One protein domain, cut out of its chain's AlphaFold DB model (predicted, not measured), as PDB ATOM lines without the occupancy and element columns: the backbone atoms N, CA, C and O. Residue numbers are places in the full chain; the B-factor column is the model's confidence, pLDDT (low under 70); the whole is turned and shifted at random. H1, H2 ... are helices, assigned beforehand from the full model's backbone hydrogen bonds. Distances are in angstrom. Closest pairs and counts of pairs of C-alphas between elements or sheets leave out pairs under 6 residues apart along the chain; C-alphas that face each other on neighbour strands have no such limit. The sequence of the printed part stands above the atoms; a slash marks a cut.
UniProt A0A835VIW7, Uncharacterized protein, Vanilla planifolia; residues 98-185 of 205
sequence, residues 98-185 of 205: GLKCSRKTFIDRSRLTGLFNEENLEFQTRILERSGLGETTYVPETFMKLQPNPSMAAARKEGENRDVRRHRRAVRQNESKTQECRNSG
ATOM      1  N   GLY A  98     190.446  97.612 134.948       84.25
ATOM      2  CA  GLY A  98     190.600  98.569 133.844       84.25
ATOM      3  C   GLY A  98     189.302  98.857 133.074       84.25
ATOM      4  O   GLY A  98     189.214  99.862 132.374       84.25
ATOM      5  N   LEU A  99     188.280  98.006 133.225       84.94
ATOM      6  CA  LEU A  99     186.949  98.182 132.631       84.94
ATOM      7  C   LEU A  99     185.941  98.831 133.579       84.94
ATOM      8  O   LEU A  99     184.774  99.011 133.222       84.94
ATOM      9  N   LYS A 100     186.373  99.176 134.788       90.25
ATOM     10  CA  LYS A 100     185.542  99.840 135.781       90.25
ATOM     11  C   LYS A 100     185.325 101.298 135.380       90.25
ATOM     12  O   LYS A 100     186.275 102.016 135.080       90.25
ATOM     13  N   CYS A 101     184.074 101.739 135.390       88.38
ATOM     14  CA  CYS A 101     183.692 103.089 135.004       88.38
ATOM     15  C   CYS A 101     182.762 103.700 136.055       88.38
ATOM     16  O   CYS A 101     181.783 103.076 136.469       88.38
ATOM     17  N   SER A 102     183.078 104.927 136.474       91.44
ATOM     18  CA  SER A 102     182.180 105.745 137.292       91.44
ATOM     19  C   SER A 102     181.116 106.394 136.403       91.44
ATOM     20  O   SER A 102     181.333 106.577 135.198       91.44
ATOM     21  N   ARG A 103     179.981 106.806 136.977       90.44
ATOM     22  CA  ARG A 103     178.920 107.484 136.206       90.44
ATOM     23  C   ARG A 103     179.440 108.762 135.551       90.44
ATOM     24  O   ARG A 103     179.089 109.052 134.411       90.44
ATOM     25  N   LYS A 104     180.307 109.506 136.247       89.69
ATOM     26  CA  LYS A 104     180.906 110.740 135.719       89.69
ATOM     27  C   LYS A 104     181.882 110.459 134.590       89.69
ATOM     28  O   LYS A 104     181.723 111.022 133.518       89.69
ATOM     29  N   THR A 105     182.773 109.485 134.769       88.81
ATOM     30  CA  THR A 105     183.698 109.066 133.708       88.81
ATOM     31  C   THR A 105     182.954 108.601 132.454       88.81
ATOM     32  O   THR A 105     183.408 108.877 131.346       88.81
ATOM     33  N   PHE A 106     181.810 107.927 132.606       89.69
ATOM     34  CA  PHE A 106     180.981 107.528 131.470       89.69
ATOM     35  C   PHE A 106     180.420 108.742 130.718       89.69
ATOM     36  O   PHE A 106     180.589 108.820 129.505       89.69
ATOM     37  N   ILE A 107     179.817 109.705 131.424       90.56
ATOM     38  CA  ILE A 107     179.272 110.929 130.810       90.56
ATOM     39  C   ILE A 107     180.372 111.771 130.159       90.56
ATOM     40  O   ILE A 107     180.198 112.225 129.028       90.56
ATOM     41  N   ASP A 108     181.521 111.921 130.817       89.62
ATOM     42  CA  ASP A 108     182.663 112.657 130.271       89.62
ATOM     43  C   ASP A 108     183.161 112.011 128.975       89.62
ATOM     44  O   ASP A 108     183.408 112.697 127.983       89.62
ATOM     45  N   ARG A 109     183.244 110.675 128.935       86.81
ATOM     46  CA  ARG A 109     183.616 109.952 127.712       86.81
ATOM     47  C   ARG A 109     182.553 110.052 126.628       86.81
ATOM     48  O   ARG A 109     182.917 110.289 125.481       86.81
ATOM     49  N   SER A 110     181.270 109.944 126.970       88.06
ATOM     50  CA  SER A 110     180.179 110.185 126.020       88.06
ATOM     51  C   SER A 110     180.285 111.582 125.408       88.06
ATOM     52  O   SER A 110     180.176 111.719 124.191       88.06
ATOM     53  N   ARG A 111     180.601 112.610 126.202       89.19
ATOM     54  CA  ARG A 111     180.827 113.969 125.692       89.19
ATOM     55  C   ARG A 111     182.036 114.036 124.748       89.19
ATOM     56  O   ARG A 111     181.928 114.622 123.674       89.19
ATOM     57  N   LEU A 112     183.149 113.380 125.091       87.25
ATOM     58  CA  LEU A 112     184.362 113.339 124.258       87.25
ATOM     59  C   LEU A 112     184.171 112.634 122.908       87.25
ATOM     60  O   LEU A 112     184.904 112.932 121.968       87.25
ATOM     61  N   THR A 113     183.198 111.726 122.780       83.31
ATOM     62  CA  THR A 113     182.915 111.088 121.482       83.31
ATOM     63  C   THR A 113     182.327 112.045 120.445       83.31
ATOM     64  O   THR A 113     182.377 111.737 119.257       83.31
ATOM     65  N   GLY A 114     181.755 113.182 120.866       82.25
ATOM     66  CA  GLY A 114     181.139 114.163 119.964       82.25
ATOM     67  C   GLY A 114     179.860 113.682 119.262       82.25
ATOM     68  O   GLY A 114     179.336 114.385 118.406       82.25
ATOM     69  N   LEU A 115     179.349 112.496 119.612       83.00
ATOM     70  CA  LEU A 115     178.156 111.888 119.006       83.00
ATOM     71  C   LEU A 115     176.845 112.317 119.680       83.00
ATOM     72  O   LEU A 115     175.765 112.045 119.158       83.00
ATOM     73  N   PHE A 116     176.920 112.941 120.858       86.56
ATOM     74  CA  PHE A 116     175.762 113.265 121.686       86.56
ATOM     75  C   PHE A 116     175.652 114.772 121.916       86.56
ATOM     76  O   PHE A 116     176.610 115.409 122.345       86.56
ATOM     77  N   ASN A 117     174.456 115.314 121.681       91.94
ATOM     78  CA  ASN A 117     174.096 116.682 122.052       91.94
ATOM     79  C   ASN A 117     173.870 116.789 123.571       91.94
ATOM     80  O   ASN A 117     173.654 115.777 124.239       91.94
ATOM     81  N   GLU A 118     173.849 118.009 124.113       92.75
ATOM     82  CA  GLU A 118     173.717 118.220 125.564       92.75
ATOM     83  C   GLU A 118     172.403 117.651 126.132       92.75
ATOM     84  O   GLU A 118     172.419 116.988 127.166       92.75
ATOM     85  N   GLU A 119     171.286 117.764 125.403       93.38
ATOM     86  CA  GLU A 119     170.007 117.141 125.793       93.38
ATOM     87  C   GLU A 119     170.109 115.607 125.901       93.38
ATOM     88  O   GLU A 119     169.577 114.994 126.831       93.38
ATOM     89  N   ASN A 120     170.857 114.971 124.989       92.62
ATOM     90  CA  ASN A 120     171.088 113.526 125.014       92.62
ATOM     91  C   ASN A 120     171.981 113.126 126.196       92.62
ATOM     92  O   ASN A 120     171.774 112.064 126.789       92.62
ATOM     93  N   LEU A 121     172.964 113.959 126.551       93.88
ATOM     94  CA  LEU A 121     173.841 113.737 127.704       93.88
ATOM     95  C   LEU A 121     173.084 113.898 129.028       93.88
ATOM     96  O   LEU A 121     173.259 113.078 129.936       93.88
ATOM     97  N   GLU A 122     172.192 114.885 129.136       94.81
ATOM     98  CA  GLU A 122     171.295 115.016 130.287       94.81
ATOM     99  C   GLU A 122     170.379 113.800 130.421       94.81
ATOM    100  O   GLU A 122     170.219 113.252 131.517       94.81
ATOM    101  N   PHE A 123     169.808 113.335 129.308       94.50
ATOM    102  CA  PHE A 123     168.968 112.144 129.300       94.50
ATOM    103  C   PHE A 123     169.743 110.893 129.744       94.50
ATOM    104  O   PHE A 123     169.281 110.168 130.630       94.50
ATOM    105  N   GLN A 124     170.954 110.675 129.216       92.56
ATOM    106  CA  GLN A 124     171.839 109.590 129.662       92.56
ATOM    107  C   GLN A 124     172.174 109.697 131.154       92.56
ATOM    108  O   GLN A 124     172.167 108.686 131.857       92.56
ATOM    109  N   THR A 125     172.413 110.909 131.661       92.94
ATOM    110  CA  THR A 125     172.701 111.146 133.083       92.94
ATOM    111  C   THR A 125     171.519 110.738 133.959       92.94
ATOM    112  O   THR A 125     171.697 109.983 134.919       92.94
ATOM    113  N   ARG A 126     170.297 111.145 133.589       94.38
ATOM    114  CA  ARG A 126     169.068 110.767 134.310       94.38
ATOM    115  C   ARG A 126     168.838 109.254 134.293       94.38
ATOM    116  O   ARG A 126     168.405 108.698 135.302       94.38
ATOM    117  N   ILE A 127     169.139 108.577 133.178       94.12
ATOM    118  CA  ILE A 127     169.080 107.109 133.097       94.12
ATOM    119  C   ILE A 127     170.082 106.485 134.068       94.12
ATOM    120  O   ILE A 127     169.701 105.622 134.860       94.12
ATOM    121  N   LEU A 128     171.344 106.924 134.047       91.81
ATOM    122  CA  LEU A 128     172.381 106.375 134.922       91.81
ATOM    123  C   LEU A 128     172.021 106.534 136.403       91.81
ATOM    124  O   LEU A 128     172.171 105.584 137.166       91.81
ATOM    125  N   GLU A 129     171.478 107.685 136.799       91.31
ATOM    126  CA  GLU A 129     171.044 107.957 138.176       91.31
ATOM    127  C   GLU A 129     169.875 107.081 138.640       91.31
ATOM    128  O   GLU A 129     169.789 106.756 139.823       91.31
ATOM    129  N   ARG A 130     168.996 106.662 137.722       93.31
ATOM    130  CA  ARG A 130     167.804 105.857 138.041       93.31
ATOM    131  C   ARG A 130     167.981 104.356 137.807       93.31
ATOM    132  O   ARG A 130     167.184 103.570 138.303       93.31
ATOM    133  N   SER A 131     169.017 103.951 137.076       91.56
ATOM    134  CA  SER A 131     169.278 102.553 136.700       91.56
ATOM    135  C   SER A 131     169.777 101.655 137.841       91.56
ATOM    136  O   SER A 131     169.868 100.443 137.668       91.56
ATOM    137  N   GLY A 132     170.138 102.232 138.993       89.69
ATOM    138  CA  GLY A 132     170.748 101.492 140.103       89.69
ATOM    139  C   GLY A 132     172.201 101.063 139.849       89.69
ATOM    140  O   GLY A 132     172.755 100.295 140.633       89.69
ATOM    141  N   LEU A 133     172.836 101.549 138.776       88.81
ATOM    142  CA  LEU A 133     174.250 101.300 138.494       88.81
ATOM    143  C   LEU A 133     175.143 102.082 139.469       88.81
ATOM    144  O   LEU A 133     175.079 103.308 139.555       88.81
ATOM    145  N   GLY A 134     176.000 101.366 140.197       86.56
ATOM    146  CA  GLY A 134     176.964 101.972 141.118       86.56
ATOM    147  C   GLY A 134     178.200 102.539 140.410       86.56
ATOM    148  O   GLY A 134     178.477 102.224 139.252       86.56
ATOM    149  N   GLU A 135     179.029 103.284 141.148       89.19
ATOM    150  CA  GLU A 135     180.302 103.869 140.662       89.19
ATOM    151  C   GLU A 135     181.390 102.837 140.308       89.19
ATOM    152  O   GLU A 135     182.524 103.175 139.977       89.19
ATOM    153  N   THR A 136     181.069 101.553 140.435       88.75
ATOM    154  CA  THR A 136     181.989 100.430 140.246       88.75
ATOM    155  C   THR A 136     181.546  99.491 139.128       88.75
ATOM    156  O   THR A 136     181.985  98.343 139.068       88.75
ATOM    157  N   THR A 137     180.685  99.985 138.240       89.56
ATOM    158  CA  THR A 137     180.130  99.222 137.122       89.56
ATOM    159  C   THR A 137     181.196  98.968 136.056       89.56
ATOM    160  O   THR A 137     181.982  99.855 135.728       89.56
ATOM    161  N   TYR A 138     181.223  97.756 135.500       89.06
ATOM    162  CA  TYR A 138     182.121  97.408 134.398       89.06
ATOM    163  C   TYR A 138     181.422  97.648 133.066       89.06
ATOM    164  O   TYR A 138     180.319  97.142 132.851       89.06
ATOM    165  N   VAL A 139     182.077  98.375 132.168       87.00
ATOM    166  CA  VAL A 139     181.579  98.624 130.811       87.00
ATOM    167  C   VAL A 139     182.395  97.830 129.785       87.00
ATOM    168  O   VAL A 139     183.561  97.523 130.036       87.00
ATOM    169  N   PRO A 140     181.805  97.481 128.630       84.19
ATOM    170  CA  PRO A 140     182.535  96.888 127.515       84.19
ATOM    171  C   PRO A 140     183.793  97.671 127.128       84.19
ATOM    172  O   PRO A 140     183.777  98.904 127.089       84.19
ATOM    173  N   GLU A 141     184.848  96.959 126.723       81.38
ATOM    174  CA  GLU A 141     186.094  97.559 126.209       81.38
ATOM    175  C   GLU A 141     185.829  98.523 125.045       81.38
ATOM    176  O   GLU A 141     186.532  99.517 124.869       81.38
ATOM    177  N   THR A 142     184.781  98.257 124.266       79.94
ATOM    178  CA  THR A 142     184.341  99.096 123.149       79.94
ATOM    179  C   THR A 142     184.000 100.520 123.584       79.94
ATOM    180  O   THR A 142     184.341 101.454 122.866       79.94
ATOM    181  N   PHE A 143     183.392 100.706 124.760       76.81
ATOM    182  CA  PHE A 143     183.079 102.034 125.304       76.81
ATOM    183  C   PHE A 143     184.283 102.706 125.965       76.81
ATOM    184  O   PHE A 143     184.258 103.906 126.224       76.81
ATOM    185  N   MET A 144     185.357 101.954 126.231       76.75
ATOM    186  CA  MET A 144     186.578 102.525 126.788       76.75
ATOM    187  C   MET A 144     187.465 103.206 125.735       76.75
ATOM    188  O   MET A 144     188.407 103.908 126.101       76.75
ATOM    189  N   LYS A 145     187.176 103.018 124.445       75.19
ATOM    190  CA  LYS A 145     187.912 103.636 123.336       75.19
ATOM    191  C   LYS A 145     187.373 105.034 123.041       75.19
ATOM    192  O   LYS A 145     186.176 105.268 123.145       75.19
ATOM    193  N   LEU A 146     188.261 105.936 122.615       68.25
ATOM    194  CA  LEU A 146     187.913 107.319 122.260       68.25
ATOM    195  C   LEU A 146     186.870 107.393 121.132       68.25
ATOM    196  O   LEU A 146     186.017 108.269 121.140       68.25
ATOM    197  N   GLN A 147     186.911 106.442 120.197       72.06
ATOM    198  CA  GLN A 147     185.839 106.200 119.236       72.06
ATOM    199  C   GLN A 147     185.248 104.810 119.494       72.06
ATOM    200  O   GLN A 147     185.877 103.798 119.158       72.06
ATOM    201  N   PRO A 148     184.063 104.734 120.123       69.56
ATOM    202  CA  PRO A 148     183.356 103.481 120.291       69.56
ATOM    203  C   PRO A 148     182.993 102.912 118.924       69.56
ATOM    204  O   PRO A 148     182.470 103.616 118.065       69.56
ATOM    205  N   ASN A 149     183.231 101.617 118.732       73.56
ATOM    206  CA  ASN A 149     182.760 100.882 117.559       73.56
ATOM    207  C   ASN A 149     181.648  99.909 117.986       73.56
ATOM    208  O   ASN A 149     181.927  98.719 118.182       73.56
ATOM    209  N   PRO A 150     180.410 100.397 118.199       73.06
ATOM    210  CA  PRO A 150     179.283  99.550 118.555       73.06
ATOM    211  C   PRO A 150     178.864  98.718 117.335       73.06
ATOM    212  O   PRO A 150     177.991  99.098 116.563       73.06
ATOM    213  N   SER A 151     179.512  97.569 117.153       85.00
ATOM    214  CA  SER A 151     179.192  96.608 116.099       85.00
ATOM    215  C   SER A 151     178.846  95.245 116.685       85.00
ATOM    216  O   SER A 151     179.373  94.832 117.722       85.00
ATOM    217  N   MET A 152     178.001  94.495 115.972       86.88
ATOM    218  CA  MET A 152     177.665  93.115 116.340       86.88
ATOM    219  C   MET A 152     178.904  92.212 116.386       86.88
ATOM    220  O   MET A 152     178.967  91.295 117.200       86.88
ATOM    221  N   ALA A 153     179.912  92.494 115.554       87.31
ATOM    222  CA  ALA A 153     181.186  91.782 115.569       87.31
ATOM    223  C   ALA A 153     181.961  92.017 116.879       87.31
ATOM    224  O   ALA A 153     182.462  91.061 117.474       87.31
ATOM    225  N   ALA A 154     182.021  93.263 117.366       84.62
ATOM    226  CA  ALA A 154     182.666  93.586 118.639       84.62
ATOM    227  C   ALA A 154     181.929  92.951 119.830       84.62
ATOM    228  O   ALA A 154     182.572  92.352 120.692       84.62
ATOM    229  N   ALA A 155     180.593  93.008 119.837       85.75
ATOM    230  CA  ALA A 155     179.773  92.380 120.874       85.75
ATOM    231  C   ALA A 155     179.935  90.849 120.897       85.75
ATOM    232  O   ALA A 155     180.082  90.257 121.967       85.75
ATOM    233  N   ARG A 156     179.977  90.202 119.721       88.00
ATOM    234  CA  ARG A 156     180.218  88.755 119.609       88.00
ATOM    235  C   ARG A 156     181.591  88.375 120.156       88.00
ATOM    236  O   ARG A 156     181.678  87.474 120.983       88.00
ATOM    237  N   LYS A 157     182.639  89.099 119.751       87.31
ATOM    238  CA  LYS A 157     184.007  88.863 120.231       87.31
ATOM    239  C   LYS A 157     184.111  88.998 121.753       87.31
ATOM    240  O   LYS A 157     184.830  88.234 122.392       87.31
ATOM    241  N   GLU A 158     183.408  89.961 122.344       85.38
ATOM    242  CA  GLU A 158     183.352  90.107 123.799       85.38
ATOM    243  C   GLU A 158     182.637  88.928 124.469       85.38
ATOM    244  O   GLU A 158     183.151  88.398 125.455       85.38
ATOM    245  N   GLY A 159     181.493  88.492 123.931       84.81
ATOM    246  CA  GLY A 159     180.761  87.321 124.424       84.81
ATOM    247  C   GLY A 159     181.615  86.054 124.396       84.81
ATOM    248  O   GLY A 159     181.811  85.421 125.433       84.81
ATOM    249  N   GLU A 160     182.231  85.761 123.249       86.69
ATOM    250  CA  GLU A 160     183.146  84.626 123.076       86.69
ATOM    251  C   GLU A 160     184.320  84.694 124.066       86.69
ATOM    252  O   GLU A 160     184.641  83.713 124.737       86.69
ATOM    253  N   ASN A 161     184.928  85.872 124.235       83.75
ATOM    254  CA  ASN A 161     186.002  86.059 125.208       83.75
ATOM    255  C   ASN A 161     185.533  85.837 126.654       83.75
ATOM    256  O   ASN A 161     186.274  85.245 127.446       83.75
ATOM    257  N   ARG A 162     184.333  86.304 127.022       79.12
ATOM    258  CA  ARG A 162     183.751  86.087 128.358       79.12
ATOM    259  C   ARG A 162     183.494  84.599 128.600       79.12
ATOM    260  O   ARG A 162     183.866  84.102 129.667       79.12
ATOM    261  N   ASP A 163     182.968  83.884 127.611       78.69
ATOM    262  CA  ASP A 163     182.689  82.447 127.698       78.69
ATOM    263  C   ASP A 163     183.972  81.619 127.828       78.69
ATOM    264  O   ASP A 163     184.104  80.811 128.754       78.69
ATOM    265  N   VAL A 164     184.978  81.891 126.990       81.88
ATOM    266  CA  VAL A 164     186.289  81.224 127.067       81.88
ATOM    267  C   VAL A 164     186.964  81.495 128.416       81.88
ATOM    268  O   VAL A 164     187.525  80.580 129.032       81.88
ATOM    269  N   ARG A 165     186.903  82.735 128.924       78.50
ATOM    270  CA  ARG A 165     187.473  83.089 130.237       78.50
ATOM    271  C   ARG A 165     186.731  82.408 131.388       78.50
ATOM    272  O   ARG A 165     187.389  81.978 132.341       78.50
ATOM    273  N   ARG A 166     185.401  82.290 131.311       78.00
ATOM    274  CA  ARG A 166     184.581  81.576 132.303       78.00
ATOM    275  C   ARG A 166     184.937  80.092 132.327       78.00
ATOM    276  O   ARG A 166     185.235  79.571 133.400       78.00
ATOM    277  N   HIS A 167     185.013  79.458 131.156       78.38
ATOM    278  CA  HIS A 167     185.392  78.052 131.027       78.38
ATOM    279  C   HIS A 167     186.797  77.788 131.592       78.38
ATOM    280  O   HIS A 167     186.962  76.932 132.457       78.38
ATOM    281  N   ARG A 168     187.803  78.594 131.217       80.06
ATOM    282  CA  ARG A 168     189.172  78.453 131.753       80.06
ATOM    283  C   ARG A 168     189.256  78.623 133.273       80.06
ATOM    284  O   ARG A 168     190.087  77.977 133.904       80.06
ATOM    285  N   ARG A 169     188.446  79.501 133.880       75.81
ATOM    286  CA  ARG A 169     188.407  79.640 135.349       75.81
ATOM    287  C   ARG A 169     187.771  78.424 136.017       75.81
ATOM    288  O   ARG A 169     188.317  77.971 137.014       75.81
ATOM    289  N   ALA A 170     186.687  77.890 135.452       76.00
ATOM    290  CA  ALA A 170     186.056  76.673 135.958       76.00
ATOM    291  C   ALA A 170     187.027  75.480 135.919       76.00
ATOM    292  O   ALA A 170     187.164  74.772 136.912       76.00
ATOM    293  N   VAL A 171     187.778  75.328 134.820       80.62
ATOM    294  CA  VAL A 171     188.834  74.308 134.696       80.62
ATOM    295  C   VAL A 171     189.901  74.488 135.778       80.62
ATOM    296  O   VAL A 171     190.148  73.554 136.531       80.62
ATOM    297  N   ARG A 172     190.452  75.699 135.950       79.19
ATOM    298  CA  ARG A 172     191.465  75.959 136.992       79.19
ATOM    299  C   ARG A 172     190.965  75.709 138.411       79.19
ATOM    300  O   ARG A 172     191.720  75.230 139.246       79.19
ATOM    301  N   GLN A 173     189.710  76.047 138.700       78.69
ATOM    302  CA  GLN A 173     189.124  75.827 140.022       78.69
ATOM    303  C   GLN A 173     188.886  74.335 140.292       78.69
ATOM    304  O   GLN A 173     189.046  73.879 141.423       78.69
ATOM    305  N   ASN A 174     188.552  73.561 139.257       77.88
ATOM    306  CA  ASN A 174     188.498  72.105 139.350       77.88
ATOM    307  C   ASN A 174     189.894  71.502 139.543       77.88
ATOM    308  O   ASN A 174     190.060  70.627 140.391       77.88
ATOM    309  N   GLU A 175     190.904  71.990 138.824       81.81
ATOM    310  CA  GLU A 175     192.297  71.553 138.984       81.81
ATOM    311  C   GLU A 175     192.825  71.851 140.393       81.81
ATOM    312  O   GLU A 175     193.402  70.965 141.022       81.81
ATOM    313  N   SER A 176     192.570  73.047 140.938       78.00
ATOM    314  CA  SER A 176     193.006  73.405 142.294       78.00
ATOM    315  C   SER A 176     192.330  72.546 143.362       78.00
ATOM    316  O   SER A 176     193.018  72.029 144.238       78.00
ATOM    317  N   LYS A 177     191.011  72.322 143.255       76.62
ATOM    318  CA  LYS A 177     190.278  71.411 144.152       76.62
ATOM    319  C   LYS A 177     190.816  69.980 144.053       76.62
ATOM    320  O   LYS A 177     191.000  69.317 145.068       76.62
ATOM    321  N   THR A 178     191.121  69.518 142.839       74.00
ATOM    322  CA  THR A 178     191.695  68.182 142.602       74.00
ATOM    323  C   THR A 178     193.074  68.045 143.245       74.00
ATOM    324  O   THR A 178     193.367  67.028 143.878       74.00
ATOM    325  N   GLN A 179     193.909  69.078 143.134       77.94
ATOM    326  CA  GLN A 179     195.238  69.101 143.736       77.94
ATOM    327  C   GLN A 179     195.173  69.168 145.269       77.94
ATOM    328  O   GLN A 179     195.937  68.479 145.940       77.94
ATOM    329  N   GLU A 180     194.240  69.937 145.830       79.69
ATOM    330  CA  GLU A 180     194.007  70.025 147.275       79.69
ATOM    331  C   GLU A 180     193.536  68.683 147.860       79.69
ATOM    332  O   GLU A 180     194.067  68.224 148.874       79.69
ATOM    333  N   CYS A 181     192.625  67.979 147.178       65.94
ATOM    334  CA  CYS A 181     192.223  66.622 147.556       65.94
ATOM    335  C   CYS A 181     193.398  65.633 147.505       65.94
ATOM    336  O   CYS A 181     193.600  64.874 148.458       65.94
ATOM    337  N   ARG A 182     194.214  65.687 146.439       71.44
ATOM    338  CA  ARG A 182     195.399  64.831 146.270       71.44
ATOM    339  C   ARG A 182     196.444  65.080 147.364       71.44
ATOM    340  O   ARG A 182     196.939  64.121 147.949       71.44
ATOM    341  N   ASN A 183     196.734  66.343 147.679       79.12
ATOM    342  CA  ASN A 183     197.680  66.723 148.734       79.12
ATOM    343  C   ASN A 183     197.176  66.337 150.136       79.12
ATOM    344  O   ASN A 183     197.973  66.053 151.023       79.12
ATOM    345  N   SER A 184     195.856  66.298 150.331       74.75
ATOM    346  CA  SER A 184     195.218  65.924 151.594       74.75
ATOM    347  C   SER A 184     195.015  64.408 151.762       74.75
ATOM    348  O   SER A 184     194.417  64.000 152.758       74.75
ATOM    349  N   GLY A 185     195.448  63.574 150.806       64.50
ATOM    350  CA  GLY A 185     195.263  62.115 150.848       64.50
ATOM    351  C   GLY A 185     193.796  61.662 150.796       64.50
ATOM    352  O   GLY A 185     193.483  60.546 151.214       64.50
TER     353      GLY A 185
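Overview. This is residues 98 to 185 of the 205 residues of an uncharacterized protein of Vanilla planifolia (UniProt A0A835VIW7). A small head with a long helical arm: the hairpin of H1 and H2 and the short H3 make the head, and H4 runs away from it, with residues 159 to 185 sticking out alone. The printed part has 88 residues, with four named helices in the order H1, H2, H3, H4 and no named strand; the class is all helix. The whole is extended, with a radius of gyration of the C-alphas of 19.1 A, and its rod outline spans 65 by 28 by 18 A, the arm making most of the length.

Arrangement. Before the first helix, residues 100 to 101 pair with residues 137 to 138, antiparallel. H1, residues 103 to 112, and H2, residues 118 to 130, touch and form a helical hairpin, running opposite ways at a shallow tilt of 19 degrees; their closest C-alphas, those of Arg 103 and Leu 128, are 6.8 A apart. H3, residues 141 to 144, is near H1, with 6 pairs of C-alphas within 10 A, and apart from H2. H4, residues 152 to 183, is close to H3 but not clearly touching, the closest C-alphas being those of Thr 142 and Ala 154, 7.3 A apart. H4 is apart from H1 and H2. Every O i to N i+4 pair is within hydrogen-bond range in H1, H2 and H4; H3 is too short for such a pair, and its one O i to N i+3 pair is within range.

Along the chain. H1 begins at C-alpha 103, (178.920, 107.484, 136.206), and is 14.4 A long. H2 is 18.5 A long and H3 5.0 A. H4 measures 46.3 A from C-alpha 152, (177.665, 93.115, 116.340), to C-alpha 183, (197.680, 66.723, 148.734).

Size, cuts and confidence. The two farthest C-alphas, those of Glu 119 and Gly 185, are 65.5 A apart. The printed part has no cut and no long link. Its mean pLDDT is 84.0; residues 146, 148, 181 and 185 are under 70.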